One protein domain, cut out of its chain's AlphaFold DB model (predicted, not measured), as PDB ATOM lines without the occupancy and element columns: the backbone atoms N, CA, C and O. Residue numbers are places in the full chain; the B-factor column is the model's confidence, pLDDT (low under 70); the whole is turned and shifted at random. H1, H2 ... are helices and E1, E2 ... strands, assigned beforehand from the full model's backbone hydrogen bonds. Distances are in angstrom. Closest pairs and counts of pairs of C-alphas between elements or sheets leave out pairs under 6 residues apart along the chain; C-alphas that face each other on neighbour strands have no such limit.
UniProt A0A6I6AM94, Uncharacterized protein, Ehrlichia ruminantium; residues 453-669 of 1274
ATOM      1  N   PRO A 453      20.986 -26.551  21.978       72.25
ATOM      2  CA  PRO A 453      22.243 -27.180  21.580       72.25
ATOM      3  C   PRO A 453      22.919 -26.393  20.453       72.25
ATOM      4  O   PRO A 453      22.278 -26.096  19.445       72.25
ATOM      5  N   LYS A 454      24.210 -26.082  20.625       78.94
ATOM      6  CA  LYS A 454      25.043 -25.333  19.673       78.94
ATOM      7  C   LYS A 454      26.271 -26.162  19.297       78.94
ATOM      8  O   LYS A 454      26.895 -26.755  20.180       78.94
ATOM      9  N   TYR A 455      26.601 -26.193  18.012       80.81
ATOM     10  CA  TYR A 455      27.720 -26.942  17.440       80.81
ATOM     11  C   TYR A 455      28.592 -25.993  16.621       80.81
ATOM     12  O   TYR A 455      28.102 -25.403  15.660       80.81
ATOM     13  N   ASP A 456      29.860 -25.859  17.010       84.19
ATOM     14  CA  ASP A 456      30.815 -24.945  16.382       84.19
ATOM     15  C   ASP A 456      31.809 -25.729  15.517       84.19
ATOM     16  O   ASP A 456      32.465 -26.661  15.986       84.19
ATOM     17  N   TYR A 457      31.945 -25.309  14.265       85.00
ATOM     18  CA  TYR A 457      32.833 -25.868  13.254       85.00
ATOM     19  C   TYR A 457      33.896 -24.836  12.904       85.00
ATOM     20  O   TYR A 457      33.580 -23.713  12.507       85.00
ATOM     21  N   ASN A 458      35.154 -25.229  13.061       86.38
ATOM     22  CA  ASN A 458      36.328 -24.380  12.893       86.38
ATOM     23  C   ASN A 458      37.352 -25.114  12.030       86.38
ATOM     24  O   ASN A 458      37.328 -26.337  11.981       86.38
ATOM     25  N   VAL A 459      38.289 -24.388  11.426       83.19
ATOM     26  CA  VAL A 459      39.432 -24.999  10.733       83.19
ATOM     27  C   VAL A 459      40.288 -25.784  11.736       83.19
ATOM     28  O   VAL A 459      40.827 -25.209  12.685       83.19
ATOM     29  N   GLN A 460      40.434 -27.093  11.529       78.25
ATOM     30  CA  GLN A 460      41.297 -27.954  12.338       78.25
ATOM     31  C   GLN A 460      42.649 -28.135  11.654       78.25
ATOM     32  O   GLN A 460      42.729 -28.399  10.458       78.25
ATOM     33  N   ARG A 461      43.732 -27.978  12.419       75.06
ATOM     34  CA  ARG A 461      45.106 -28.148  11.931       75.06
ATOM     35  C   ARG A 461      45.770 -29.251  12.741       75.06
ATOM     36  O   ARG A 461      45.892 -29.119  13.960       75.06
ATOM     37  N   TYR A 462      46.182 -30.316  12.072       66.88
ATOM     38  CA  TYR A 462      46.818 -31.468  12.697       66.88
ATOM     39  C   TYR A 462      48.339 -31.300  12.749       66.88
ATOM     40  O   TYR A 462      48.938 -30.524  12.002       66.88
ATOM     41  N   ALA A 463      48.986 -32.026  13.663       48.88
ATOM     42  CA  ALA A 463      50.429 -31.918  13.896       48.88
ATOM     43  C   ALA A 463      51.285 -32.385  12.701       48.88
ATOM     44  O   ALA A 463      52.447 -32.001  12.603       48.88
ATOM     45  N   ASN A 464      50.712 -33.186  11.799       47.97
ATOM     46  CA  ASN A 464      51.327 -33.620  10.543       47.97
ATOM     47  C   ASN A 464      51.258 -32.549   9.430       47.97
ATOM     48  O   ASN A 464      51.826 -32.753   8.362       47.97
ATOM     49  N   GLY A 465      50.601 -31.409   9.683       52.62
ATOM     50  CA  GLY A 465      50.416 -30.326   8.718       52.62
ATOM     51  C   GLY A 465      49.085 -30.366   7.965       52.62
ATOM     52  O   GLY A 465      48.771 -29.389   7.282       52.62
ATOM     53  N   ASP A 466      48.285 -31.426   8.119       64.62
ATOM     54  CA  ASP A 466      46.978 -31.535   7.473       64.62
ATOM     55  C   ASP A 466      45.999 -30.499   8.032       64.62
ATOM     56  O   ASP A 466      45.995 -30.177   9.227       64.62
ATOM     57  N   VAL A 467      45.149 -29.975   7.152       73.81
ATOM     58  CA  VAL A 467      44.125 -28.988   7.497       73.81
ATOM     59  C   VAL A 467      42.759 -29.540   7.114       73.81
ATOM     60  O   VAL A 467      42.445 -29.662   5.932       73.81
ATOM     61  N   GLU A 468      41.932 -29.840   8.112       79.62
ATOM     62  CA  GLU A 468      40.528 -30.177   7.900       79.62
ATOM     63  C   GLU A 468      39.688 -28.902   7.979       79.62
ATOM     64  O   GLU A 468      39.695 -28.162   8.966       79.62
ATOM     65  N   LYS A 469      38.968 -28.644   6.890       84.75
ATOM     66  CA  LYS A 469      38.076 -27.491   6.737       84.75
ATOM     67  C   LYS A 469      36.700 -27.856   6.186       84.75
ATOM     68  O   LYS A 469      35.883 -26.968   5.957       84.75
ATOM     69  N   GLN A 470      36.456 -29.144   5.949       86.75
ATOM     70  CA  GLN A 470      35.222 -29.674   5.374       86.75
ATOM     71  C   GLN A 470      34.561 -30.634   6.353       86.75
ATOM     72  O   GLN A 470      35.227 -31.508   6.896       86.75
ATOM     73  N   TYR A 471      33.251 -30.496   6.531       83.94
ATOM     74  CA  TYR A 471      32.448 -31.345   7.402       83.94
ATOM     75  C   TYR A 471      31.163 -31.745   6.681       83.94
ATOM     76  O   TYR A 471      30.511 -30.910   6.053       83.94
ATOM     77  N   VAL A 472      30.785 -33.020   6.777       81.75
ATOM     78  CA  VAL A 472      29.535 -33.541   6.207       81.75
ATOM     79  C   VAL A 472      28.746 -34.251   7.298       81.75
ATOM     80  O   VAL A 472      29.257 -35.147   7.974       81.75
ATOM     81  N   HIS A 473      27.490 -33.852   7.485       75.38
ATOM     82  CA  HIS A 473      26.631 -34.385   8.540       75.38
ATOM     83  C   HIS A 473      25.270 -34.820   8.021       75.38
ATOM     84  O   HIS A 473      24.615 -34.112   7.262       75.38
ATOM     85  N   GLU A 474      24.818 -35.979   8.485       69.38
ATOM     86  CA  GLU A 474      23.443 -36.420   8.277       69.38
ATOM     87  C   GLU A 474      22.479 -35.557   9.083       69.38
ATOM     88  O   GLU A 474      22.681 -35.324  10.281       69.38
ATOM     89  N   ILE A 475      21.408 -35.114   8.427       64.62
ATOM     90  CA  ILE A 475      20.424 -34.237   9.063       64.62
ATOM     91  C   ILE A 475      19.489 -34.982  10.007       64.62
ATOM     92  O   ILE A 475      18.973 -34.354  10.925       64.62
ATOM     93  N   GLY A 476      19.413 -36.316   9.920       56.97
ATOM     94  CA  GLY A 476      18.685 -37.159  10.880       56.97
ATOM     95  C   GLY A 476      19.077 -36.936  12.352       56.97
ATOM     96  O   GLY A 476      18.325 -37.247  13.274       56.97
ATOM     97  N   LYS A 477      20.248 -36.334  12.617       54.78
ATOM     98  CA  LYS A 477      20.660 -35.899  13.966       54.78
ATOM     99  C   LYS A 477      19.849 -34.706  14.510       54.78
ATOM    100  O   LYS A 477      19.887 -34.447  15.714       54.78
ATOM    101  N   TYR A 478      19.120 -33.995  13.653       65.62
ATOM    102  CA  TYR A 478      18.365 -32.775  13.945       65.62
ATOM    103  C   TYR A 478      16.840 -32.944  13.805       65.62
ATOM    104  O   TYR A 478      16.119 -31.965  13.972       65.62
ATOM    105  N   ASP A 479      16.327 -34.165  13.604       63.72
ATOM    106  CA  ASP A 479      14.878 -34.465  13.488       63.72
ATOM    107  C   ASP A 479      14.042 -34.008  14.698       63.72
ATOM    108  O   ASP A 479      12.821 -33.895  14.649       63.72
ATOM    109  N   GLN A 480      14.712 -33.775  15.821       67.75
ATOM    110  CA  GLN A 480      14.143 -33.296  17.077       67.75
ATOM    111  C   GLN A 480      14.055 -31.766  17.181       67.75
ATOM    112  O   GLN A 480      13.529 -31.266  18.172       67.75
ATOM    113  N   CYS A 481      14.622 -31.014  16.238       76.25
ATOM    114  CA  CYS A 481      14.602 -29.552  16.227       76.25
ATOM    115  C   CYS A 481      13.326 -29.053  15.529       76.25
ATOM    116  O   CYS A 481      12.854 -29.680  14.588       76.25
ATOM    117  N   ASN A 482      12.779 -27.903  15.934       79.00
ATOM    118  CA  ASN A 482      11.746 -27.232  15.132       79.00
ATOM    119  C   ASN A 482      12.390 -26.424  13.999       79.00
ATOM    120  O   ASN A 482      11.924 -26.452  12.861       79.00
ATOM    121  N   PHE A 483      13.496 -25.748  14.314       85.44
ATOM    122  CA  PHE A 483      14.294 -24.998  13.352       85.44
ATOM    123  C   PHE A 483      15.778 -25.298  13.533       85.44
ATOM    124  O   PHE A 483      16.244 -25.565  14.643       85.44
ATOM    125  N   ILE A 484      16.528 -25.227  12.438       87.25
ATOM    126  CA  ILE A 484      17.989 -25.291  12.454       87.25
ATOM    127  C   ILE A 484      18.493 -23.897  12.109       87.25
ATOM    128  O   ILE A 484      18.320 -23.430  10.985       87.25
ATOM    129  N   LYS A 485      19.111 -23.224  13.076       89.38
ATOM    130  CA  LYS A 485      19.738 -21.921  12.860       89.38
ATOM    131  C   LYS A 485      21.215 -22.109  12.541       89.38
ATOM    132  O   LYS A 485      21.942 -22.738  13.305       89.38
ATOM    133  N   ILE A 486      21.649 -21.540  11.429       90.75
ATOM    134  CA  ILE A 486      23.006 -21.611  10.902       90.75
ATOM    135  C   ILE A 486      23.579 -20.201  10.891       90.75
ATOM    136  O   ILE A 486      23.032 -19.310  10.248       90.75
ATOM    137  N   GLU A 487      24.687 -20.010  11.590       91.00
ATOM    138  CA  GLU A 487      25.478 -18.784  11.596       91.00
ATOM    139  C   GLU A 487      26.846 -19.093  10.984       91.00
ATOM    140  O   GLU A 487      27.504 -20.044  11.393       91.00
ATOM    141  N   ALA A 488      27.280 -18.313  10.000       90.56
ATOM    142  CA  ALA A 488      28.528 -18.538   9.283       90.56
ATOM    143  C   ALA A 488      29.335 -17.244   9.163       90.56
ATOM    144  O   ALA A 488      28.796 -16.195   8.802       90.56
ATOM    145  N   TRP A 489      30.638 -17.342   9.416       89.31
ATOM    146  CA  TRP A 489      31.619 -16.265   9.297       89.31
ATOM    147  C   TRP A 489      32.634 -16.637   8.221       89.31
ATOM    148  O   TRP A 489      33.239 -17.706   8.310       89.31
ATOM    149  N   GLY A 490      32.830 -15.777   7.222       88.12
ATOM    150  CA  GLY A 490      33.911 -15.926   6.242       88.12
ATOM    151  C   GLY A 490      35.272 -15.591   6.852       88.12
ATOM    152  O   GLY A 490      35.329 -14.893   7.864       88.12
ATOM    153  N   GLY A 491      36.366 -16.071   6.257       88.19
ATOM    154  CA  GLY A 491      37.718 -15.754   6.725       88.19
ATOM    155  C   GLY A 491      38.026 -14.254   6.646       88.19
ATOM    156  O   GLY A 491      37.585 -13.568   5.731       88.19
ATOM    157  N   GLY A 492      38.777 -13.712   7.604       85.19
ATOM    158  CA  GLY A 492      39.207 -12.311   7.573       85.19
ATOM    159  C   GLY A 492      40.392 -12.086   6.632       85.19
ATOM    160  O   GLY A 492      41.196 -12.989   6.417       85.19
ATOM    161  N   GLN A 493      40.555 -10.872   6.108       84.69
ATOM    162  CA  GLN A 493      41.746 -10.459   5.356       84.69
ATOM    163  C   GLN A 493      42.915 -10.169   6.313       84.69
ATOM    164  O   GLN A 493      42.703  -9.693   7.429       84.69
ATOM    165  N   ALA A 494      44.156 -10.404   5.895       84.31
ATOM    166  CA  ALA A 494      45.329  -9.980   6.663       84.31
ATOM    167  C   ALA A 494      45.517  -8.451   6.656       84.31
ATOM    168  O   ALA A 494      45.049  -7.762   5.747       84.31
ATOM    169  N   GLY A 495      46.245  -7.927   7.646       81.00
ATOM    170  CA  GLY A 495      46.731  -6.544   7.611       81.00
ATOM    171  C   GLY A 495      47.742  -6.321   6.481       81.00
ATOM    172  O   GLY A 495      48.284  -7.279   5.936       81.00
ATOM    173  N   ASP A 496      48.007  -5.068   6.129       81.19
ATOM    174  CA  ASP A 496      48.919  -4.710   5.038       81.19
ATOM    175  C   ASP A 496      49.683  -3.404   5.315       81.19
ATOM    176  O   ASP A 496      49.211  -2.533   6.051       81.19
ATOM    177  N   ILE A 497      50.876  -3.271   4.731       74.56
ATOM    178  CA  ILE A 497      51.691  -2.052   4.756       74.56
ATOM    179  C   ILE A 497      52.199  -1.781   3.335       74.56
ATOM    180  O   ILE A 497      53.073  -2.488   2.845       74.56
ATOM    181  N   GLU A 498      51.708  -0.709   2.715       74.12
ATOM    182  CA  GLU A 498      52.081  -0.270   1.359       74.12
ATOM    183  C   GLU A 498      52.469   1.215   1.427       74.12
ATOM    184  O   GLU A 498      51.757   2.003   2.049       74.12
ATOM    185  N   ASP A 499      53.600   1.618   0.839       74.06
ATOM    186  CA  ASP A 499      54.059   3.020   0.775       74.06
ATOM    187  C   ASP A 499      54.082   3.778   2.120       74.06
ATOM    188  O   ASP A 499      53.644   4.928   2.218       74.06
ATOM    189  N   ASN A 500      54.570   3.141   3.193       67.50
ATOM    190  CA  ASN A 500      54.536   3.684   4.563       67.50
ATOM    191  C   ASN A 500      53.120   4.042   5.059       67.50
ATOM    192  O   ASN A 500      52.966   4.854   5.971       67.50
ATOM    193  N   LYS A 501      52.078   3.433   4.492       68.00
ATOM    194  CA  LYS A 501      50.703   3.500   4.991       68.00
ATOM    195  C   LYS A 501      50.299   2.143   5.536       68.00
ATOM    196  O   LYS A 501      50.708   1.104   5.030       68.00
ATOM    197  N   VAL A 502      49.510   2.174   6.601       70.25
ATOM    198  CA  VAL A 502      49.043   0.986   7.311       70.25
ATOM    199  C   VAL A 502      47.599   0.728   6.944       70.25
ATOM    200  O   VAL A 502      46.760   1.618   7.078       70.25
ATOM    201  N   TYR A 503      47.307  -0.510   6.572       72.44
ATOM    202  CA  TYR A 503      45.960  -0.970   6.300       72.44
ATOM    203  C   TYR A 503      45.625  -2.119   7.245       72.44
ATOM    204  O   TYR A 503      46.309  -3.140   7.292       72.44
ATOM    205  N   ASN A 504      44.546  -1.970   8.006       74.94
ATOM    206  CA  ASN A 504      43.952  -3.111   8.689       74.94
ATOM    207  C   ASN A 504      43.187  -3.952   7.659       74.94
ATOM    208  O   ASN A 504      42.508  -3.410   6.785       74.94
ATOM    209  N   GLY A 505      43.302  -5.270   7.771       76.56
ATOM    210  CA  GLY A 505      42.559  -6.223   6.968       76.56
ATOM    211  C   GLY A 505      41.061  -6.083   7.207       76.56
ATOM    212  O   GLY A 505      40.608  -5.844   8.330       76.56
ATOM    213  N   THR A 506      40.284  -6.219   6.138       76.44
ATOM    214  CA  THR A 506      38.822  -6.237   6.219       76.44
ATOM    215  C   THR A 506      38.322  -7.542   6.835       76.44
ATOM    216  O   THR A 506      38.922  -8.604   6.658       76.44
ATOM    217  N   SER A 507      37.224  -7.478   7.581       78.12
ATOM    218  CA  SER A 507      36.597  -8.684   8.129       78.12
ATOM    219  C   SER A 507      35.788  -9.421   7.062       78.12
ATOM    220  O   SER A 507      35.247  -8.790   6.150       78.12
ATOM    221  N   GLY A 508      35.672 -10.742   7.199       79.44
ATOM    222  CA  GLY A 508      34.794 -11.556   6.362       79.44
ATOM    223  C   GLY A 508      33.318 -11.181   6.539       79.44
ATOM    224  O   GLY A 508      32.935 -10.446   7.450       79.44
ATOM    225  N   HIS A 509      32.462 -11.669   5.652       82.06
ATOM    226  CA  HIS A 509      31.016 -11.511   5.765       82.06
ATOM    227  C   HIS A 509      30.453 -12.437   6.845       82.06
ATOM    228  O   HIS A 509      31.041 -13.465   7.187       82.06
ATOM    229  N   TYR A 510      29.266 -12.088   7.324       84.50
ATOM    230  CA  TYR A 510      28.436 -12.930   8.171       84.50
ATOM    231  C   TYR A 510      27.179 -13.347   7.413       84.50
ATOM    232  O   TYR A 510      26.585 -12.544   6.694       84.50
ATOM    233  N   THR A 511      26.759 -14.595   7.572       87.19
ATOM    234  CA  THR A 511      25.489 -15.091   7.038       87.19
ATOM    235  C   THR A 511      24.735 -15.855   8.114       87.19
ATOM    236  O   THR A 511      25.317 -16.646   8.850       87.19
ATOM    237  N   LEU A 512      23.431 -15.615   8.184       89.31
ATOM    238  CA  LEU A 512      22.483 -16.280   9.063       89.31
ATOM    239  C   LEU A 512      21.387 -16.909   8.200       89.31
ATOM    240  O   LEU A 512      20.751 -16.218   7.407       89.31
ATOM    241  N   GLY A 513      21.143 -18.201   8.386       90.69
ATOM    242  CA  GLY A 513      20.012 -18.913   7.795       90.69
ATOM    243  C   GLY A 513      19.256 -19.695   8.860       90.69
ATOM    244  O   GLY A 513      19.873 -20.355   9.690       90.69
ATOM    245  N   VAL A 514      17.929 -19.642   8.848       90.44
ATOM    246  CA  VAL A 514      17.070 -20.466   9.706       90.44
ATOM    247  C   VAL A 514      16.255 -21.390   8.817       90.44
ATOM    248  O   VAL A 514      15.460 -20.921   8.003       90.44
ATOM    249  N   LEU A 515      16.472 -22.693   8.959       88.81
ATOM    250  CA  LEU A 515      15.841 -23.734   8.158       88.81
ATOM    251  C   LEU A 515      14.677 -24.352   8.935       88.81
ATOM    252  O   LEU A 515      14.809 -24.626  10.133       88.81
ATOM    253  N   LYS A 516      13.565 -24.637   8.253       84.19
ATOM    254  CA  LYS A 516      12.489 -25.478   8.794       84.19
ATOM    255  C   LYS A 516      12.981 -26.917   8.850       84.19
ATOM    256  O   LYS A 516      13.257 -27.500   7.806       84.19
ATOM    257  N   ALA A 517      13.038 -27.516  10.038       75.75
ATOM    258  CA  ALA A 517      13.477 -28.908  10.161       75.75
ATOM    259  C   ALA A 517      12.565 -29.868   9.370       75.75
ATOM    260  O   ALA A 517      13.047 -30.795   8.732       75.75
ATOM    261  N   SER A 518      11.256 -29.590   9.325       71.31
ATOM    262  CA  SER A 518      10.269 -30.382   8.578       71.31
ATOM    263  C   SER A 518      10.390 -30.294   7.055       71.31
ATOM    264  O   SER A 518       9.906 -31.188   6.366       71.31
ATOM    265  N   ALA A 519      11.008 -29.238   6.518       68.75
ATOM    266  CA  ALA A 519      11.224 -29.094   5.078       68.75
ATOM    267  C   ALA A 519      12.442 -29.898   4.594       68.75
ATOM    268  O   ALA A 519      12.614 -30.101   3.396       68.75
ATOM    269  N   VAL A 520      13.271 -30.389   5.520       66.00
ATOM    270  CA  VAL A 520      14.466 -31.168   5.210       66.00
ATOM    271  C   VAL A 520      14.148 -32.657   5.343       66.00
ATOM    272  O   VAL A 520      14.326 -33.258   6.396       66.00
ATOM    273  N   THR A 521      13.626 -33.253   4.270       58.00
ATOM    274  CA  THR A 521      13.261 -34.681   4.217       58.00
ATOM    275  C   THR A 521      14.175 -35.457   3.257       58.00
ATOM    276  O   THR A 521      14.656 -34.905   2.269       58.00
ATOM    277  N   GLY A 522      14.437 -36.741   3.539       60.97
ATOM    278  CA  GLY A 522      15.218 -37.642   2.669       60.97
ATOM    279  C   GLY A 522      16.710 -37.783   3.024       60.97
ATOM    280  O   GLY A 522      17.149 -37.374   4.095       60.97
ATOM    281  N   ASN A 523      17.505 -38.366   2.113       66.88
ATOM    282  CA  ASN A 523      18.953 -38.631   2.271       66.88
ATOM    283  C   ASN A 523      19.836 -37.365   2.139       66.88
ATOM    284  O   ASN A 523      20.980 -37.427   1.677       66.88
ATOM    285  N   LYS A 524      19.305 -36.197   2.514       76.06
ATOM    286  CA  LYS A 524      20.011 -34.917   2.435       76.06
ATOM    287  C   LYS A 524      21.037 -34.818   3.567       76.06
ATOM    288  O   LYS A 524      20.779 -35.201   4.712       76.06
ATOM    289  N   LYS A 525      22.216 -34.286   3.255       83.12
ATOM    290  CA  LYS A 525      23.295 -34.039   4.215       83.12
ATOM    291  C   LYS A 525      23.651 -32.566   4.237       83.12
ATOM    292  O   LYS A 525      23.613 -31.877   3.220       83.12
ATOM    293  N   LEU A 526      24.033 -32.098   5.413       86.00
ATOM    294  CA  LEU A 526      24.583 -30.772   5.584       86.00
ATOM    295  C   LEU A 526      26.074 -30.804   5.242       86.00
ATOM    296  O   LEU A 526      26.848 -31.498   5.904       86.00
ATOM    297  N   PHE A 527      26.458 -30.061   4.213       87.94
ATOM    298  CA  PHE A 527      27.841 -29.825   3.825       87.94
ATOM    299  C   PHE A 527      28.312 -28.498   4.423       87.94
ATOM    300  O   PHE A 527      27.647 -27.475   4.274       87.94
ATOM    301  N   ILE A 528      29.462 -28.501   5.086       90.19
ATOM    302  CA  ILE A 528      30.058 -27.323   5.713       90.19
ATOM    303  C   ILE A 528      31.495 -27.203   5.221       90.19
ATOM    304  O   ILE A 528      32.285 -28.133   5.349       90.19
ATOM    305  N   TYR A 529      31.847 -26.033   4.714       91.19
ATOM    306  CA  TYR A 529      33.208 -25.640   4.387       91.19
ATOM    307  C   TYR A 529      33.549 -24.378   5.177       91.19
ATOM    308  O   TYR A 529      32.856 -23.371   5.041       91.19
ATOM    309  N   VAL A 530      34.603 -24.414   5.988       91.12
ATOM    310  CA  VAL A 530      35.056 -23.264   6.783       91.12
ATOM    311  C   VAL A 530      36.228 -22.584   6.079       91.12
ATOM    312  O   VAL A 530      37.251 -23.215   5.822       91.12
ATOM    313  N   GLY A 531      36.084 -21.296   5.767       89.69
ATOM    314  CA  GLY A 531      37.111 -20.523   5.076       89.69
ATOM    315  C   GLY A 531      38.274 -20.130   5.987       89.69
ATOM    316  O   GLY A 531      38.068 -19.703   7.122       89.69
ATOM    317  N   GLU A 532      39.508 -20.247   5.502       89.75
ATOM    318  CA  GLU A 532      40.694 -19.767   6.215       89.75
ATOM    319  C   GLU A 532      40.845 -18.240   6.173       89.75
ATOM    320  O   GLU A 532      40.416 -17.576   5.232       89.75
ATOM    321  N   GLY A 533      41.511 -17.670   7.174       88.25
ATOM    322  CA  GLY A 533      41.930 -16.274   7.154       88.25
ATOM    323  C   GLY A 533      43.099 -16.032   6.193       88.25
ATOM    324  O   GLY A 533      43.914 -16.917   5.926       88.25
ATOM    325  N   GLY A 534      43.215 -14.802   5.693       87.50
ATOM    326  CA  GLY A 534      44.329 -14.373   4.852       87.50
ATOM    327  C   GLY A 534      45.673 -14.515   5.571       87.50
ATOM    328  O   GLY A 534      45.827 -14.075   6.712       87.50
ATOM    329  N   ARG A 535      46.661 -15.125   4.909       83.31
ATOM    330  CA  ARG A 535      47.968 -15.461   5.500       83.31
ATOM    331  C   ARG A 535      49.064 -14.438   5.178       83.31
ATOM    332  O   ARG A 535      49.966 -14.255   5.996       83.31
ATOM    333  N   PHE A 536      48.989 -13.796   4.012       82.56
ATOM    334  CA  PHE A 536      49.960 -12.822   3.485       82.56
ATOM    335  C   PHE A 536      49.395 -11.390   3.498       82.56
ATOM    336  O   PHE A 536      48.178 -11.263   3.600       82.56
ATOM    337  N   PRO A 537      50.200 -10.309   3.412       79.56
ATOM    338  CA  PRO A 537      49.721  -8.953   3.633       79.56
ATOM    339  C   PRO A 537      48.693  -8.608   2.572       79.56
ATOM    340  O   PRO A 537      48.868  -8.942   1.399       79.56
ATOM    341  N   GLY A 538      47.577  -8.038   3.008       75.94
ATOM    342  CA  GLY A 538      46.463  -7.723   2.122       75.94
ATOM    343  C   GLY A 538      45.761  -8.944   1.510       75.94
ATOM    344  O   GLY A 538      44.769  -8.762   0.805       75.94
ATOM    345  N   GLN A 539      46.191 -10.182   1.791       86.00
ATOM    346  CA  GLN A 539      45.537 -11.386   1.283       86.00
ATOM    347  C   GLN A 539      44.146 -11.529   1.901       86.00
ATOM    348  O   GLN A 539      43.992 -11.482   3.124       86.00
ATOM    349  N   TYR A 540      43.142 -11.726   1.049       87.50
ATOM    350  CA  TYR A 540      41.768 -12.015   1.451       87.50
ATOM    351  C   TYR A 540      41.636 -13.377   2.136       87.50
ATOM    352  O   TYR A 540      42.419 -14.291   1.865       87.50
ATOM    353  N   GLY A 541      40.645 -13.499   3.021       87.56
ATOM    354  CA  GLY A 541      40.239 -14.793   3.555       87.56
ATOM    355  C   GLY A 541      39.445 -15.601   2.528       87.56
ATOM    356  O   GLY A 541      38.978 -15.070   1.518       87.56
ATOM    357  N   GLU A 542      39.286 -16.892   2.789       88.75
ATOM    358  CA  GLU A 542      38.436 -17.788   2.009       88.75
ATOM    359  C   GLU A 542      36.963 -17.687   2.448       88.75
ATOM    360  O   GLU A 542      36.640 -17.331   3.587       88.75
ATOM    361  N   ASP A 543      36.058 -18.046   1.537       89.75
ATOM    362  CA  ASP A 543      34.626 -18.124   1.816       89.75
ATOM    363  C   ASP A 543      34.294 -19.308   2.730       89.75
ATOM    364  O   ASP A 543      34.827 -20.405   2.576       89.75
ATOM    365  N   THR A 544      33.337 -19.103   3.629       91.38
ATOM    366  CA  THR A 544      32.691 -20.152   4.419       91.38
ATOM    367  C   THR A 544      31.343 -20.484   3.786       91.38
ATOM    368  O   THR A 544      30.545 -19.587   3.509       91.38
ATOM    369  N   VAL A 545      31.070 -21.768   3.555       91.31
ATOM    370  CA  VAL A 545      29.877 -22.247   2.844       91.31
ATOM    371  C   VAL A 545      29.157 -23.297   3.676       91.31
ATOM    372  O   VAL A 545      29.783 -24.220   4.190       91.31
ATOM    373  N   VAL A 546      27.834 -23.186   3.768       91.75
ATOM    374  CA  VAL A 546      26.970 -24.211   4.355       91.75
ATOM    375  C   VAL A 546      25.873 -24.559   3.362       91.75
ATOM    376  O   VAL A 546      25.089 -23.692   2.991       91.75
ATOM    377  N   GLY A 547      25.825 -25.808   2.916       90.12
ATOM    378  CA  GLY A 547      24.872 -26.292   1.921       90.12
ATOM    379  C   GLY A 547      24.031 -27.450   2.438       90.12
ATOM    380  O   GLY A 547      24.504 -28.269   3.227       90.12
ATOM    381  N   LEU A 548      22.788 -27.524   1.972       89.62
ATOM    382  CA  LEU A 548      21.930 -28.694   2.134       89.62
ATOM    383  C   LEU A 548      21.962 -29.488   0.831       89.62
ATOM    384  O   LEU A 548      21.409 -29.022  -0.162       89.62
ATOM    385  N   CYS A 549      22.626 -30.641   0.821       87.00
ATOM    386  CA  CYS A 549      23.003 -31.311  -0.421       87.00
ATOM    387  C   CYS A 549      22.616 -32.789  -0.461       87.00
ATOM    388  O   CYS A 549      22.522 -33.454   0.574       87.00
ATOM    389  N   ASP A 550      22.425 -33.316  -1.668       82.94
ATOM    390  CA  ASP A 550      22.171 -34.737  -1.895       82.94
ATOM    391  C   ASP A 550      23.409 -35.566  -1.576       82.94
ATOM    392  O   ASP A 550      24.479 -35.336  -2.133       82.94
ATOM    393  N   GLU A 551      23.280 -36.510  -0.639       72.81
ATOM    394  CA  GLU A 551      24.345 -37.432  -0.211       72.81
ATOM    395  C   GLU A 551      25.654 -36.771   0.277       72.81
ATOM    396  O   GLU A 551      26.598 -37.475   0.648       72.81
ATOM    397  N   GLY A 552      25.679 -35.439   0.397       64.94
ATOM    398  CA  GLY A 552      26.853 -34.632   0.735       64.94
ATOM    399  C   GLY A 552      27.640 -34.107  -0.471       64.94
ATOM    400  O   GLY A 552      28.722 -33.566  -0.262       64.94
ATOM    401  N   ASP A 553      27.130 -34.250  -1.700       75.44
ATOM    402  CA  ASP A 553      27.753 -33.714  -2.915       75.44
ATOM    403  C   ASP A 553      27.589 -32.180  -2.983       75.44
ATOM    404  O   ASP A 553      26.477 -31.692  -3.202       75.44
ATOM    405  N   PRO A 554      28.671 -31.389  -2.850       72.12
ATOM    406  CA  PRO A 554      28.598 -29.927  -2.831       72.12
ATOM    407  C   PRO A 554      28.168 -29.305  -4.171       72.12
ATOM    408  O   PRO A 554      27.992 -28.089  -4.246       72.12
ATOM    409  N   THR A 555      28.027 -30.100  -5.237       76.75
ATOM    410  CA  THR A 555      27.539 -29.639  -6.545       76.75
ATOM    411  C   THR A 555      26.022 -29.761  -6.707       76.75
ATOM    412  O   THR A 555      25.459 -29.153  -7.616       76.75
ATOM    413  N   LYS A 556      25.349 -30.505  -5.817       84.06
ATOM    414  CA  LYS A 556      23.905 -30.777  -5.857       84.06
ATOM    415  C   LYS A 556      23.262 -30.398  -4.529       84.06
ATOM    416  O   LYS A 556      22.988 -31.252  -3.686       84.06
ATOM    417  N   CYS A 557      23.053 -29.100  -4.340       86.94
ATOM    418  CA  CYS A 557      22.472 -28.562  -3.117       86.94
ATOM    419  C   CYS A 557      21.149 -27.847  -3.395       86.94
ATOM    420  O   CYS A 557      21.037 -27.129  -4.385       86.94
ATOM    421  N   ASP A 558      20.175 -28.027  -2.502       87.44
ATOM    422  CA  ASP A 558      18.870 -27.352  -2.560       87.44
ATOM    423  C   ASP A 558      18.976 -25.907  -2.067       87.44
ATOM    424  O   ASP A 558      18.278 -25.019  -2.545       87.44
ATOM    425  N   ILE A 559      19.891 -25.665  -1.124       90.88
ATOM    426  CA  ILE A 559      20.274 -24.330  -0.664       90.88
ATOM    427  C   ILE A 559      21.788 -24.260  -0.442       90.88
ATOM    428  O   ILE A 559      22.418 -25.263  -0.085       90.88
ATOM    429  N   ALA A 560      22.361 -23.063  -0.561       91.50
ATOM    430  CA  ALA A 560      23.701 -22.761  -0.071       91.50
ATOM    431  C   ALA A 560      23.756 -21.375   0.577       91.50
ATOM    432  O   ALA A 560      23.389 -20.361  -0.013       91.50
ATOM    433  N   LEU A 561      24.274 -21.333   1.796       92.50
ATOM    434  CA  LEU A 561      24.537 -20.133   2.573       92.50
ATOM    435  C   LEU A 561      26.035 -19.831   2.493       92.50
ATOM    436  O   LEU A 561      26.856 -20.655   2.895       92.50
ATOM    437  N   VAL A 562      26.399 -18.662   1.972       90.38
ATOM    438  CA  VAL A 562      27.797 -18.286   1.702       90.38
ATOM    439  C   VAL A 562      28.168 -17.025   2.472       90.38
ATOM    440  O   VAL A 562      27.699 -15.928   2.162       90.38
ATOM    441  N   ALA A 563      29.071 -17.175   3.438       89.19
ATOM    442  CA  ALA A 563      29.730 -16.084   4.138       89.19
ATOM    443  C   ALA A 563      31.111 -15.835   3.507       89.19
ATOM    444  O   ALA A 563      32.046 -16.608   3.694       89.19
ATOM    445  N   ARG A 564      31.230 -14.761   2.723       85.50
ATOM    446  CA  ARG A 564      32.434 -14.446   1.939       85.50
ATOM    447  C   ARG A 564      33.649 -14.098   2.799       85.50
ATOM    448  O   ARG A 564      33.502 -13.405   3.800       85.50
ATOM    449  N   GLY A 565      34.849 -14.489   2.375       82.94
ATOM    450  CA  GLY A 565      36.112 -14.136   3.047       82.94
ATOM    451  C   GLY A 565      36.682 -12.756   2.677       82.94
ATOM    452  O   GLY A 565      37.743 -12.333   3.141       82.94
ATOM    453  N   CYS A 566      35.982 -12.029   1.808       74.06
ATOM    454  CA  CYS A 566      36.397 -10.731   1.286       74.06
ATOM    455  C   CYS A 566      35.208  -9.816   1.024       74.06
ATOM    456  O   CYS A 566      34.096 -10.262   0.751       74.06
ATOM    457  N   THR A 567      35.498  -8.513   1.052       59.84
ATOM    458  CA  THR A 567      34.521  -7.414   0.975       59.84
ATOM    459  C   THR A 567      34.599  -6.611  -0.330       59.84
ATOM    460  O   THR A 567      34.052  -5.516  -0.417       59.84
ATOM    461  N   THR A 568      35.319  -7.097  -1.345       54.16
ATOM    462  CA  THR A 568      35.549  -6.377  -2.614       54.16
ATOM    463  C   THR A 568      35.274  -7.270  -3.824       54.16
ATOM    464  O   THR A 568      35.530  -8.471  -3.758       54.16
ATOM    465  N   GLY A 569      34.835  -6.681  -4.945       45.03
ATOM    466  CA  GLY A 569      34.387  -7.379  -6.169       45.03
ATOM    467  C   GLY A 569      35.385  -8.336  -6.843       45.03
ATOM    468  O   GLY A 569      35.008  -9.102  -7.716       45.03
ATOM    469  N   ALA A 570      36.647  -8.391  -6.409       43.81
ATOM    470  CA  ALA A 570      37.616  -9.381  -6.894       43.81
ATOM    471  C   ALA A 570      37.296 -10.843  -6.483       43.81
ATOM    472  O   ALA A 570      37.955 -11.767  -6.953       43.81
ATOM    473  N   CYS A 571      36.294 -11.062  -5.622       56.50
ATOM    474  CA  CYS A 571      35.918 -12.368  -5.065       56.50
ATOM    475  C   CYS A 571      34.606 -12.972  -5.612       56.50
ATOM    476  O   CYS A 571      34.023 -13.857  -4.991       56.50
ATOM    477  N   GLU A 572      34.108 -12.504  -6.755       51.97
ATOM    478  CA  GLU A 572      32.799 -12.871  -7.331       51.97
ATOM    479  C   GLU A 572      32.721 -14.299  -7.911       51.97
ATOM    480  O   GLU A 572      32.468 -14.484  -9.099       51.97
ATOM    481  N   LYS A 573      32.945 -15.349  -7.110       54.62
ATOM    482  CA  LYS A 573      32.835 -16.733  -7.612       54.62
ATOM    483  C   LYS A 573      31.730 -17.578  -6.980       54.62
ATOM    484  O   LYS A 573      31.375 -18.591  -7.577       54.62
ATOM    485  N   ARG A 574      31.163 -17.206  -5.821       64.62
ATOM    486  CA  ARG A 574      30.099 -17.984  -5.148       64.62
ATOM    487  C   ARG A 574      29.071 -17.086  -4.451       64.62
ATOM    488  O   ARG A 574      29.429 -16.250  -3.624       64.62
ATOM    489  N   HIS A 575      27.791 -17.290  -4.762       72.62
ATOM    490  CA  HIS A 575      26.664 -16.590  -4.141       72.62
ATOM    491  C   HIS A 575      25.846 -17.545  -3.275       72.62
ATOM    492  O   HIS A 575      25.835 -18.753  -3.507       72.62
ATOM    493  N   SER A 576      25.170 -16.989  -2.266       85.69
ATOM    494  CA  SER A 576      24.136 -17.750  -1.568       85.69
ATOM    495  C   SER A 576      22.960 -17.976  -2.509       85.69
ATOM    496  O   SER A 576      22.651 -17.103  -3.316       85.69
ATOM    497  N   PHE A 577      22.281 -19.103  -2.362       90.50
ATOM    498  CA  PHE A 577      20.976 -19.329  -2.961       90.50
ATOM    499  C   PHE A 577      20.080 -20.018  -1.938       90.50
ATOM    500  O   PHE A 577      20.531 -20.881  -1.177       90.50
ATOM    501  N   ILE A 578      18.830 -19.585  -1.879       90.56
ATOM    502  CA  ILE A 578      17.866 -20.014  -0.873       90.56
ATOM    503  C   ILE A 578      16.528 -20.362  -1.523       90.56
ATOM    504  O   ILE A 578      16.183 -19.849  -2.584       90.56
ATOM    505  N   ASP A 579      15.766 -21.198  -0.829       88.56
ATOM    506  CA  ASP A 579      14.368 -21.501  -1.112       88.56
ATOM    507  C   ASP A 579      13.554 -21.129   0.131       88.56
ATOM    508  O   ASP A 579      13.810 -21.659   1.214       88.56
ATOM    509  N   ASP A 580      12.586 -20.220  -0.006       86.56
ATOM    510  CA  ASP A 580      11.752 -19.737   1.106       86.56
ATOM    511  C   ASP A 580      10.852 -20.830   1.711       86.56
ATOM    512  O   ASP A 580      10.351 -20.690   2.831       86.56
ATOM    513  N   SER A 581      10.636 -21.937   0.992       85.44
ATOM    514  CA  SER A 581       9.941 -23.106   1.535       85.44
ATOM    515  C   SER A 581      10.784 -23.851   2.578       85.44
ATOM    516  O   SER A 581      10.228 -24.440   3.511       85.44
ATOM    517  N   ILE A 582      12.114 -23.750   2.471       87.56
ATOM    518  CA  ILE A 582      13.101 -24.381   3.354       87.56
ATOM    519  C   ILE A 582      13.650 -23.373   4.372       87.56
ATOM    520  O   ILE A 582      13.736 -23.679   5.563       87.56
ATOM    521  N   VAL A 583      14.016 -22.169   3.928       90.00
ATOM    522  CA  VAL A 583      14.670 -21.119   4.718       90.00
ATOM    523  C   VAL A 583      13.654 -20.042   5.093       90.00
ATOM    524  O   VAL A 583      13.215 -19.258   4.263       90.00
ATOM    525  N   VAL A 584      13.303 -19.962   6.378       87.62
ATOM    526  CA  VAL A 584      12.328 -18.979   6.900       87.62
ATOM    527  C   VAL A 584      12.933 -17.617   7.190       87.62
ATOM    528  O   VAL A 584      12.225 -16.611   7.204       87.62
ATOM    529  N   HIS A 585      14.236 -17.581   7.451       87.88
ATOM    530  CA  HIS A 585      14.952 -16.349   7.727       87.88
ATOM    531  C   HIS A 585      16.348 -16.442   7.133       87.88
ATOM    532  O   HIS A 585      17.157 -17.250   7.585       87.88
ATOM    533  N   TYR A 586      16.631 -15.603   6.144       89.81
ATOM    534  CA  TYR A 586      17.964 -15.450   5.582       89.81
ATOM    535  C   TYR A 586      18.443 -14.018   5.753       89.81
ATOM    536  O   TYR A 586      17.743 -13.061   5.422       89.81
ATOM    537  N   ARG A 587      19.669 -13.876   6.234       84.75
ATOM    538  CA  ARG A 587      20.349 -12.601   6.387       84.75
ATOM    539  C   ARG A 587      21.802 -12.761   5.980       84.75
ATOM    540  O   ARG A 587      22.452 -13.745   6.314       84.75
ATOM    541  N   SER A 588      22.329 -11.744   5.317       81.25
ATOM    542  CA  SER A 588      23.755 -11.622   5.035       81.25
ATOM    543  C   SER A 588      24.200 -10.213   5.397       81.25
ATOM    544  O   SER A 588      23.522  -9.249   5.036       81.25
ATOM    545  N   ALA A 589      25.309 -10.100   6.116       76.00
ATOM    546  CA  ALA A 589      25.896  -8.844   6.552       76.00
ATOM    547  C   ALA A 589      27.345  -8.744   6.063       76.00
ATOM    548  O   ALA A 589      28.133  -9.688   6.168       76.00
ATOM    549  N   THR A 590      27.696  -7.582   5.522       69.75
ATOM    550  CA  THR A 590      29.050  -7.272   5.050       69.75
ATOM    551  C   THR A 590      29.968  -6.940   6.227       69.75
ATOM    552  O   THR A 590      29.592  -6.199   7.137       69.75
ATOM    553  N   GLY A 591      31.184  -7.493   6.229       59.75
ATOM    554  CA  GLY A 591      32.201  -7.194   7.248       59.75
ATOM    555  C   GLY A 591      32.737  -5.766   7.121       59.75
ATOM    556  O   GLY A 591      32.719  -5.217   6.013       59.75
ATOM    557  N   MET A 592      33.179  -5.136   8.232       56.50
ATOM    558  CA  MET A 592      33.566  -3.716   8.195       56.50
ATOM    559  C   MET A 592      34.844  -3.324   7.448       56.50
ATOM    560  O   MET A 592      35.917  -3.844   7.726       56.50
ATOM    561  N   ASN A 593      34.712  -2.399   6.484       49.62
ATOM    562  CA  ASN A 593      35.732  -1.893   5.576       49.62
ATOM    563  C   ASN A 593      35.905  -0.383   5.795       49.62
ATOM    564  O   ASN A 593      35.175   0.440   5.241       49.62
ATOM    565  N   PHE A 594      36.877  -0.009   6.624       48.53
ATOM    566  CA  PHE A 594      37.209   1.399   6.834       48.53
ATOM    567  C   PHE A 594      38.083   1.919   5.689       48.53
ATOM    568  O   PHE A 594      38.821   1.146   5.070       48.53
ATOM    569  N   PRO A 595      38.005   3.225   5.367       43.00
ATOM    570  CA  PRO A 595      38.886   3.820   4.382       43.00
ATOM    571  C   PRO A 595      40.342   3.511   4.727       43.00
ATOM    572  O   PRO A 595      40.765   3.595   5.874       43.00
ATOM    573  N   LYS A 596      41.088   3.185   3.675       42.09
ATOM    574  CA  LYS A 596      42.495   2.787   3.646       42.09
ATOM    575  C   LYS A 596      43.464   3.741   4.391       42.09
ATOM    576  O   LYS A 596      44.607   3.392   4.622       42.09
ATOM    577  N   VAL A 597      43.028   4.934   4.792       37.75
ATOM    578  CA  VAL A 597      43.802   5.877   5.613       37.75
ATOM    579  C   VAL A 597      42.858   6.406   6.687       37.75
ATOM    580  O   VAL A 597      41.824   6.987   6.351       37.75
ATOM    581  N   VAL A 598      43.166   6.161   7.958       40.41
ATOM    582  CA  VAL A 598      42.306   6.536   9.083       40.41
ATOM    583  C   VAL A 598      43.047   7.536   9.961       40.41
ATOM    584  O   VAL A 598      44.162   7.263  10.384       40.41
ATOM    585  N   ASP A 599      42.420   8.679  10.244       35.81
ATOM    586  CA  ASP A 599      42.911   9.634  11.238       35.81
ATOM    587  C   ASP A 599      42.889   9.011  12.649       35.81
ATOM    588  O   ASP A 599      41.950   8.295  13.011       35.81
ATOM    589  N   ASN A 600      43.925   9.330  13.437       35.06
ATOM    590  CA  ASN A 600      44.374   8.801  14.743       35.06
ATOM    591  C   ASN A 600      43.343   8.242  15.764       35.06
ATOM    592  O   ASN A 600      43.738   7.530  16.688       35.06
ATOM    593  N   PHE A 601      42.044   8.540  15.661       31.59
ATOM    594  CA  PHE A 601      41.012   8.107  16.615       31.59
ATOM    595  C   PHE A 601      40.308   6.785  16.262       31.59
ATOM    596  O   PHE A 601      39.776   6.137  17.160       31.59
ATOM    597  N   ARG A 602      40.320   6.336  14.996       40.47
ATOM    598  CA  ARG A 602      39.646   5.082  14.566       40.47
ATOM    599  C   ARG A 602      40.599   3.945  14.180       40.47
ATOM    600  O   ARG A 602      40.142   2.859  13.841       40.47
ATOM    601  N   GLU A 603      41.910   4.161  14.291       38.97
ATOM    602  CA  GLU A 603      42.962   3.168  13.992       38.97
ATOM    603  C   GLU A 603      42.886   1.902  14.863       38.97
ATOM    604  O   GLU A 603      43.518   0.885  14.576       38.97
ATOM    605  N   HIS A 604      42.096   1.966  15.932       42.81
ATOM    606  CA  HIS A 604      42.074   0.996  17.000       42.81
ATOM    607  C   HIS A 604      40.713   0.311  17.118       42.81
ATOM    608  O   HIS A 604      40.251   0.141  18.229       42.81
ATOM    609  N   ASN A 605      40.045  -0.082  16.033       45.19
ATOM    610  CA  ASN A 605      38.863  -0.946  16.123       45.19
ATOM    611  C   ASN A 605      39.062  -2.224  15.283       45.19
ATOM    612  O   ASN A 605      39.437  -2.142  14.116       45.19
ATOM    613  N   LYS A 606      38.834  -3.405  15.877       50.62
ATOM    614  CA  LYS A 606      38.712  -4.709  15.203       50.62
ATOM    615  C   LYS A 606      37.230  -4.933  14.930       50.62
ATOM    616  O   LYS A 606      36.401  -4.735  15.815       50.62
ATOM    617  N   PHE A 607      36.886  -5.350  13.720       51.44
ATOM    618  CA  PHE A 607      35.489  -5.545  13.334       51.44
ATOM    619  C   PHE A 607      35.150  -7.017  13.383       51.44
ATOM    620  O   PHE A 607      35.851  -7.839  12.794       51.44
ATOM    621  N   ILE A 608      34.086  -7.348  14.100       53.41
ATOM    622  CA  ILE A 608      33.623  -8.723  14.225       53.41
ATOM    623  C   ILE A 608      32.392  -8.839  13.339       53.41
ATOM    624  O   ILE A 608      31.420  -8.120  13.583       53.41
ATOM    625  N   PRO A 609      32.423  -9.701  12.305       49.97
ATOM    626  CA  PRO A 609      31.214 -10.024  11.570       49.97
ATOM    627  C   PRO A 609      30.249 -10.608  12.600       49.97
ATOM    628  O   PRO A 609      30.590 -11.507  13.363       49.97
ATOM    629  N   TRP A 610      29.113  -9.957  12.759       51.28
ATOM    630  CA  TRP A 610      28.320 -10.017  13.977       51.28
ATOM    631  C   TRP A 610      27.793 -11.428  14.298       51.28
ATOM    632  O   TRP A 610      27.315 -12.121  13.418       51.28
ATOM    633  N   GLY A 611      27.845 -11.835  15.571       45.75
ATOM    634  CA  GLY A 611      27.087 -12.951  16.150       45.75
ATOM    635  C   GLY A 611      26.299 -12.481  17.373       45.75
ATOM    636  O   GLY A 611      26.590 -11.424  17.925       45.75
ATOM    637  N   SER A 612      25.324 -13.265  17.833       41.47
ATOM    638  CA  SER A 612      24.422 -12.957  18.969       41.47
ATOM    639  C   SER A 612      25.079 -12.604  20.327       41.47
ATOM    640  O   SER A 612      24.370 -12.389  21.309       41.47
ATOM    641  N   SER A 613      26.411 -12.507  20.422       42.50
ATOM    642  CA  SER A 613      27.102 -12.070  21.634       42.50
ATOM    643  C   SER A 613      27.004 -10.555  21.826       42.50
ATOM    644  O   SER A 613      27.481  -9.761  21.013       42.50
ATOM    645  N   TYR A 614      26.432 -10.191  22.967       41.75
ATOM    646  CA  TYR A 614      26.256  -8.848  23.506       41.75
ATOM    647  C   TYR A 614      27.483  -7.913  23.398       41.75
ATOM    648  O   TYR A 614      27.312  -6.709  23.207       41.75
ATOM    649  N   ASP A 615      28.706  -8.453  23.454       40.84
ATOM    650  CA  ASP A 615      29.954  -7.675  23.412       40.84
ATOM    651  C   ASP A 615      30.156  -6.880  22.102       40.84
ATOM    652  O   ASP A 615      30.976  -5.965  22.064       40.84
ATOM    653  N   PHE A 616      29.397  -7.184  21.036       51.03
ATOM    654  CA  PHE A 616      29.610  -6.627  19.690       51.03
ATOM    655  C   PHE A 616      28.341  -6.098  19.033       51.03
ATOM    656  O   PHE A 616      28.179  -6.219  17.818       51.03
ATOM    657  N   ARG A 617      27.426  -5.504  19.808       47.12
ATOM    658  CA  ARG A 617      26.161  -5.016  19.242       47.12
ATOM    659  C   ARG A 617      26.367  -3.991  18.123       47.12
ATOM    660  O   ARG A 617      25.652  -4.069  17.141       47.12
ATOM    661  N   ASP A 618      27.369  -3.118  18.207       48.56
ATOM    662  CA  ASP A 618      27.669  -2.148  17.139       48.56
ATOM    663  C   ASP A 618      28.547  -2.750  16.008       48.56
ATOM    664  O   ASP A 618      28.956  -2.043  15.094       48.56
ATOM    665  N   GLY A 619      28.868  -4.054  16.050       50.09
ATOM    666  CA  GLY A 619      29.750  -4.725  15.077       50.09
ATOM    667  C   GLY A 619      31.231  -4.326  15.182       50.09
ATOM    668  O   GLY A 619      32.058  -4.727  14.360       50.09
ATOM    669  N   THR A 620      31.585  -3.538  16.201       52.31
ATOM    670  CA  THR A 620      32.917  -2.955  16.397       52.31
ATOM    671  C   THR A 620      33.475  -3.311  17.772       52.31
ATOM    672  O   THR A 620      32.777  -3.156  18.773       52.31
ATOM    673  N   MET A 621      34.744  -3.707  17.846       50.50
ATOM    674  CA  MET A 621      35.498  -3.847  19.093       50.50
ATOM    675  C   MET A 621      36.647  -2.843  19.110       50.50
ATOM    676  O   MET A 621      37.438  -2.827  18.175       50.50
ATOM    677  N   GLY A 622      36.797  -2.074  20.186       47.62
ATOM    678  CA  GLY A 622      38.004  -1.278  20.415       47.62
ATOM    679  C   GLY A 622      39.241  -2.162  20.574       47.62
ATOM    680  O   GLY A 622      39.340  -2.921  21.533       47.62
ATOM    681  N   LEU A 623      40.189  -2.065  19.647       45.44
ATOM    682  CA  LEU A 623      41.576  -2.467  19.839       45.44
ATOM    683  C   LEU A 623      42.216  -1.596  20.915       45.44
ATOM    684  O   LEU A 623      42.117  -0.371  20.933       45.44
ATOM    685  N   SER A 624      42.994  -2.227  21.772       45.69
ATOM    686  CA  SER A 624      44.020  -1.519  22.509       45.69
ATOM    687  C   SER A 624      45.244  -1.312  21.609       45.69
ATOM    688  O   SER A 624      45.566  -2.129  20.745       45.69
ATOM    689  N   ARG A 625      46.031  -0.264  21.877       48.50
ATOM    690  CA  ARG A 625      47.349  -0.027  21.244       48.50
ATOM    691  C   ARG A 625      48.333  -1.204  21.393       48.50
ATOM    692  O   ARG A 625      49.409  -1.170  20.793       48.50
ATOM    693  N   LYS A 626      48.004  -2.192  22.239       52.56
ATOM    694  CA  LYS A 626      48.782  -3.399  22.542       52.56
ATOM    695  C   LYS A 626      48.352  -4.620  21.718       52.56
ATOM    696  O   LYS A 626      49.120  -5.568  21.649       52.56
ATOM    697  N   ASP A 627      47.192  -4.584  21.064       53.31
ATOM    698  CA  ASP A 627      46.614  -5.749  20.371       53.31
ATOM    699  C   ASP A 627      47.232  -5.986  18.980       53.31
ATOM    700  O   ASP A 627      47.070  -7.058  18.401       53.31
ATOM    701  N   CYS A 628      47.965  -4.992  18.469       59.62
ATOM    702  CA  CYS A 628      48.713  -5.006  17.205       59.62
ATOM    703  C   CYS A 628      50.224  -4.869  17.452       59.62
ATOM    704  O   CYS A 628      50.924  -4.133  16.755       59.62
ATOM    705  N   VAL A 629      50.718  -5.467  18.542       56.19
ATOM    706  CA  VAL A 629      52.125  -5.378  18.942       56.19
ATOM    707  C   VAL A 629      52.786  -6.739  18.836       56.19
ATOM    708  O   VAL A 629      52.568  -7.596  19.683       56.19
ATOM    709  N   GLY A 630      53.672  -6.846  17.854       56.94
ATOM    710  CA  GLY A 630      54.599  -7.953  17.689       56.94
ATOM    711  C   GLY A 630      56.026  -7.517  17.394       56.94
ATOM    712  O   GLY A 630      56.301  -6.307  17.336       56.94
ATOM    713  N   PRO A 631      56.939  -8.488  17.218       51.91
ATOM    714  CA  PRO A 631      58.295  -8.236  16.758       51.91
ATOM    715  C   PRO A 631      58.320  -7.406  15.465       51.91
ATOM    716  O   PRO A 631      57.408  -7.431  14.636       51.91
ATOM    717  N   VAL A 632      59.385  -6.628  15.293       54.41
ATOM    718  CA  VAL A 632      59.589  -5.818  14.085       54.41
ATOM    719  C   VAL A 632      59.710  -6.756  12.880       54.41
ATOM    720  O   VAL A 632      60.483  -7.709  12.931       54.41
ATOM    721  N   ASN A 633      58.951  -6.491  11.812       53.78
ATOM    722  CA  ASN A 633      58.934  -7.284  10.573       53.78
ATOM    723  C   ASN A 633      58.497  -8.755  10.742       53.78
ATOM    724  O   ASN A 633      58.818  -9.588   9.894       53.78
ATOM    725  N   SER A 634      57.776  -9.103  11.816       53.78
ATOM    726  CA  SER A 634      57.245 -10.460  11.988       53.78
ATOM    727  C   SER A 634      55.804 -10.603  11.513       53.78
ATOM    728  O   SER A 634      54.968  -9.716  11.703       53.78
ATOM    729  N   TRP A 635      55.526 -11.785  10.981       60.47
ATOM    730  CA  TRP A 635      54.227 -12.246  10.517       60.47
ATOM    731  C   TRP A 635      53.535 -12.967  11.662       60.47
ATOM    732  O   TRP A 635      53.895 -14.095  12.002       60.47
ATOM    733  N   GLU A 636      52.588 -12.302  12.309       62.44
ATOM    734  CA  GLU A 636      51.933 -12.866  13.482       62.44
ATOM    735  C   GLU A 636      50.609 -13.519  13.112       62.44
ATOM    736  O   GLU A 636      49.758 -12.939  12.432       62.44
ATOM    737  N   LYS A 637      50.397 -14.733  13.621       60.88
ATOM    738  CA  LYS A 637      49.067 -15.327  13.614       60.88
ATOM    739  C   LYS A 637      48.158 -14.466  14.485       60.88
ATOM    740  O   LYS A 637      48.516 -14.105  15.606       60.88
ATOM    741  N   ASN A 638      46.983 -14.125  13.977       57.06
ATOM    742  CA  ASN A 638      46.029 -13.341  14.743       57.06
ATOM    743  C   ASN A 638      45.433 -14.201  15.861       57.06
ATOM    744  O   ASN A 638      44.684 -15.140  15.610       57.06
ATOM    745  N   TYR A 639      45.776 -13.862  17.104       51.69
ATOM    746  CA  TYR A 639      45.244 -14.498  18.314       51.69
ATOM    747  C   TYR A 639      43.843 -13.988  18.696       51.69
ATOM    748  O   TYR A 639      43.370 -14.265  19.801       51.69
ATOM    749  N   SER A 640      43.187 -13.200  17.831       57.00
ATOM    750  CA  SER A 640      41.805 -12.762  18.042       57.00
ATOM    751  C   SER A 640      40.916 -13.971  18.319       57.00
ATOM    752  O   SER A 640      40.962 -14.968  17.604       57.00
ATOM    753  N   LYS A 641      40.092 -13.869  19.367       57.25
ATOM    754  CA  LYS A 641      39.133 -14.911  19.761       57.25
ATOM    755  C   LYS A 641      37.949 -15.034  18.796       57.25
ATOM    756  O   LYS A 641      37.110 -15.907  18.999       57.25
ATOM    757  N   TYR A 642      37.834 -14.134  17.823       71.69
ATOM    758  CA  TYR A 642      36.605 -13.941  17.065       71.69
ATOM    759  C   TYR A 642      36.783 -14.373  15.608       71.69
ATOM    760  O   TYR A 642      37.730 -13.920  14.959       71.69
ATOM    761  N   PRO A 643      35.886 -15.222  15.084       78.50
ATOM    762  CA  PRO A 643      36.005 -15.757  13.736       78.50
ATOM    763  C   PRO A 643      35.805 -14.671  12.677       78.50
ATOM    764  O   PRO A 643      35.029 -13.731  12.858       78.50
ATOM    765  N   GLY A 644      36.531 -14.792  11.569       80.44
ATOM    766  CA  GLY A 644      36.420 -13.901  10.417       80.44
ATOM    767  C   GLY A 644      36.924 -12.472  10.621       80.44
ATOM    768  O   GLY A 644      36.714 -11.620   9.755       80.44
ATOM    769  N   THR A 645      37.583 -12.163  11.746       79.31
ATOM    770  CA  THR A 645      38.147 -10.821  11.961       79.31
ATOM    771  C   THR A 645      39.360 -10.568  11.081       79.31
ATOM    772  O   THR A 645      40.236 -11.426  10.965       79.31
ATOM    773  N   GLY A 646      39.448  -9.370  10.505       79.06
ATOM    774  CA  GLY A 646      40.644  -8.945   9.788       79.06
ATOM    775  C   GLY A 646      41.875  -8.802  10.697       79.06
ATOM    776  O   GLY A 646      41.768  -8.534  11.901       79.06
ATOM    777  N   GLY A 647      43.058  -9.000  10.122       79.19
ATOM    778  CA  GLY A 647      44.343  -8.751  10.774       79.19
ATOM    779  C   GLY A 647      44.650  -7.258  10.866       79.19
ATOM    780  O   GLY A 647      44.182  -6.474  10.050       79.19
ATOM    781  N   CYS A 648      45.440  -6.829  11.847       76.62
ATOM    782  CA  CYS A 648      45.933  -5.451  11.903       76.62
ATOM    783  C   CYS A 648      47.405  -5.335  11.493       76.62
ATOM    784  O   CYS A 648      48.148  -6.317  11.523       76.62
ATOM    785  N   ALA A 649      47.824  -4.129  11.119       73.69
ATOM    786  CA  ALA A 649      49.202  -3.823  10.741       73.69
ATOM    787  C   ALA A 649      49.707  -2.561  11.459       73.69
ATOM    788  O   ALA A 649      48.918  -1.785  11.998       73.69
ATOM    789  N   ARG A 650      51.033  -2.354  11.500       72.31
ATOM    790  CA  ARG A 650      51.650  -1.141  12.066       72.31
ATOM    791  C   ARG A 650      53.068  -0.897  11.531       72.31
ATOM    792  O   ARG A 650      53.902  -1.796  11.568       72.31
ATOM    793  N   ILE A 651      53.377   0.347  11.137       65.94
ATOM    794  CA  ILE A 651      54.720   0.751  10.666       65.94
ATOM    795  C   ILE A 651      55.772   0.495  11.753       65.94
ATOM    796  O   ILE A 651      55.595   0.897  12.908       65.94
ATOM    797  N   GLY A 652      56.869  -0.169  11.379       58.50
ATOM    798  CA  GLY A 652      57.967  -0.511  12.287       58.50
ATOM    799  C   GLY A 652      57.636  -1.612  13.305       58.50
ATOM    800  O   GLY A 652      58.373  -1.758  14.279       58.50
ATOM    801  N   LYS A 653      56.532  -2.358  13.122       62.41
ATOM    802  CA  LYS A 653      56.089  -3.504  13.948       62.41
ATOM    803  C   LYS A 653      55.496  -4.631  13.070       62.41
ATOM    804  O   LYS A 653      55.770  -4.662  11.875       62.41
ATOM    805  N   SER A 654      54.768  -5.583  13.665       69.94
ATOM    806  CA  SER A 654      54.229  -6.787  13.015       69.94
ATOM    807  C   SER A 654      52.997  -6.541  12.129       69.94
ATOM    808  O   SER A 654      52.211  -5.617  12.359       69.94
ATOM    809  N   ILE A 655      52.821  -7.415  11.129       75.19
ATOM    810  CA  ILE A 655      51.595  -7.582  10.331       75.19
ATOM    811  C   ILE A 655      50.885  -8.844  10.837       75.19
ATOM    812  O   ILE A 655      51.520  -9.892  10.977       75.19
ATOM    813  N   GLN A 656      49.582  -8.755  11.117       79.88
ATOM    814  CA  GLN A 656      48.772  -9.895  11.554       79.88
ATOM    815  C   GLN A 656      47.989 -10.528  10.400       79.88
ATOM    816  O   GLN A 656      47.441  -9.831   9.543       79.88
ATOM    817  N   GLN A 657      47.876 -11.855  10.439       84.44
ATOM    818  CA  GLN A 657      46.994 -12.641   9.568       84.44
ATOM    819  C   GLN A 657      45.508 -12.331   9.820       84.44
ATOM    820  O   GLN A 657      45.128 -11.807  10.867       84.44
ATOM    821  N   GLY A 658      44.639 -12.670   8.875       83.00
ATOM    822  CA  GLY A 658      43.202 -12.721   9.129       83.00
ATOM    823  C   GLY A 658      42.839 -13.918  10.008       83.00
ATOM    824  O   GLY A 658      43.555 -14.919  10.032       83.00
ATOM    825  N   THR A 659      41.738 -13.831  10.753       84.62
ATOM    826  CA  THR A 659      41.212 -14.981  11.501       84.62
ATOM    827  C   THR A 659      40.408 -15.890  10.580       84.62
ATOM    828  O   THR A 659      39.666 -15.404   9.726       84.62
ATOM    829  N   ASP A 660      40.534 -17.200  10.789       87.75
ATOM    830  CA  ASP A 660      39.704 -18.211  10.134       87.75
ATOM    831  C   ASP A 660      38.207 -17.940  10.381       87.75
ATOM    832  O   ASP A 660      37.808 -17.338  11.386       87.75
ATOM    833  N   GLY A 661      37.374 -18.361   9.437       87.69
ATOM    834  CA  GLY A 661      35.929 -18.381   9.576       87.69
ATOM    835  C   GLY A 661      35.457 -19.395  10.619       87.69
ATOM    836  O   GLY A 661      36.238 -20.122  11.231       87.69
ATOM    837  N   MET A 662      34.144 -19.460  10.808       89.25
ATOM    838  CA  MET A 662      33.488 -20.444  11.674       89.25
ATOM    839  C   MET A 662      32.086 -20.716  11.140       89.25
ATOM    840  O   MET A 662      31.492 -19.857  10.485       89.25
ATOM    841  N   VAL A 663      31.535 -21.885  11.449       89.69
ATOM    842  CA  VAL A 663      30.100 -22.155  11.315       89.69
ATOM    843  C   VAL A 663      29.555 -22.595  12.662       89.69
ATOM    844  O   VAL A 663      30.129 -23.463  13.308       89.69
ATOM    845  N   ARG A 664      28.440 -22.010  13.088       87.94
ATOM    846  CA  ARG A 664      27.692 -22.416  14.274       87.94
ATOM    847  C   ARG A 664      26.309 -22.885  13.866       87.94
ATOM    848  O   ARG A 664      25.561 -22.151  13.227       87.94
ATOM    849  N   ILE A 665      25.956 -24.087  14.294       86.50
ATOM    850  CA  ILE A 665      24.632 -24.671  14.091       86.50
ATOM    851  C   ILE A 665      23.927 -24.755  15.434       86.50
ATOM    852  O   ILE A 665      24.465 -25.317  16.385       86.50
ATOM    853  N   THR A 666      22.712 -24.223  15.505       85.12
ATOM    854  CA  THR A 666      21.854 -24.263  16.688       85.12
ATOM    855  C   THR A 666      20.590 -25.063  16.382       85.12
ATOM    856  O   THR A 666      19.873 -24.757  15.431       85.12
ATOM    857  N   CYS A 667      20.313 -26.085  17.194       82.12
ATOM    858  CA  CYS A 667      19.069 -26.858  17.137       82.12
ATOM    859  C   CYS A 667      17.998 -26.165  17.986       82.12
ATOM    860  O   CYS A 667      18.021 -26.256  19.212       82.12
ATOM    861  N   GLU A 668      17.068 -25.455  17.357       82.88
ATOM    862  CA  GLU A 668      16.071 -24.665  18.074       82.88
ATOM    863  C   GLU A 668      14.786 -25.467  18.318       82.88
ATOM    864  O   GLU A 668      14.051 -25.811  17.389       82.88
ATOM    865  N   GLN A 669      14.510 -25.754  19.592       79.06
ATOM    866  CA  GLN A 669      13.334 -26.489  20.067       79.06
ATOM    867  C   GLN A 669      12.374 -25.539  20.793       79.06
ATOM    868  O   GLN A 669      12.427 -25.372  22.015       79.06
TER     869      GLN A 669
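What this domain is: This is residues 453 to 669 of the 1274 residues of an uncharacterized protein of Ehrlichia ruminantium (UniProt A0A6I6AM94). Little is regular structure: two antiparallel sheets, E1-E13-E3-E6-E10 and E2-E7-E8-E9, form a face-to-face sandwich at one end, and loops with hairpins E4-E5 and E11-E12 reach toward the other. Its 217 printed residues run E1, E2, H1, E3 to E13, mostly strand, with 74 in named elements. It is compact: radius of gyration of the C-alphas 18.0 A, spans 57 by 39 by 31 A.

Where its parts are: Residues 454-458 are E1, 662-668 E13, 483-489 E3, 510-516 E6, 583-589 E10, 470-474 E2, 524-529 E7, 544-550 E8, 557-563 E9, 475-478 H1, 496-498 E4, 501-503 E5, 605-607 E11, 620-622 E12. C-alpha 454 is at (25.043, -25.333, 19.673), C-alpha 668 at (16.071, -24.665, 18.074).

How they stand to each other: N 486 (E3) and O 513 (E6) are 2.8 A apart. E7-E8-E9 is a meander of successive antiparallel neighbours. The closest C-alphas of E6 and E9, Thr 511 and Ala 563, are 5.2 A apart. H1 only grazes both sheets.

The domain as a whole: The printed part has no cut. Link E12 to E13 is long, and pLDDT is under 70 at 84 residues, among them 590 to 641.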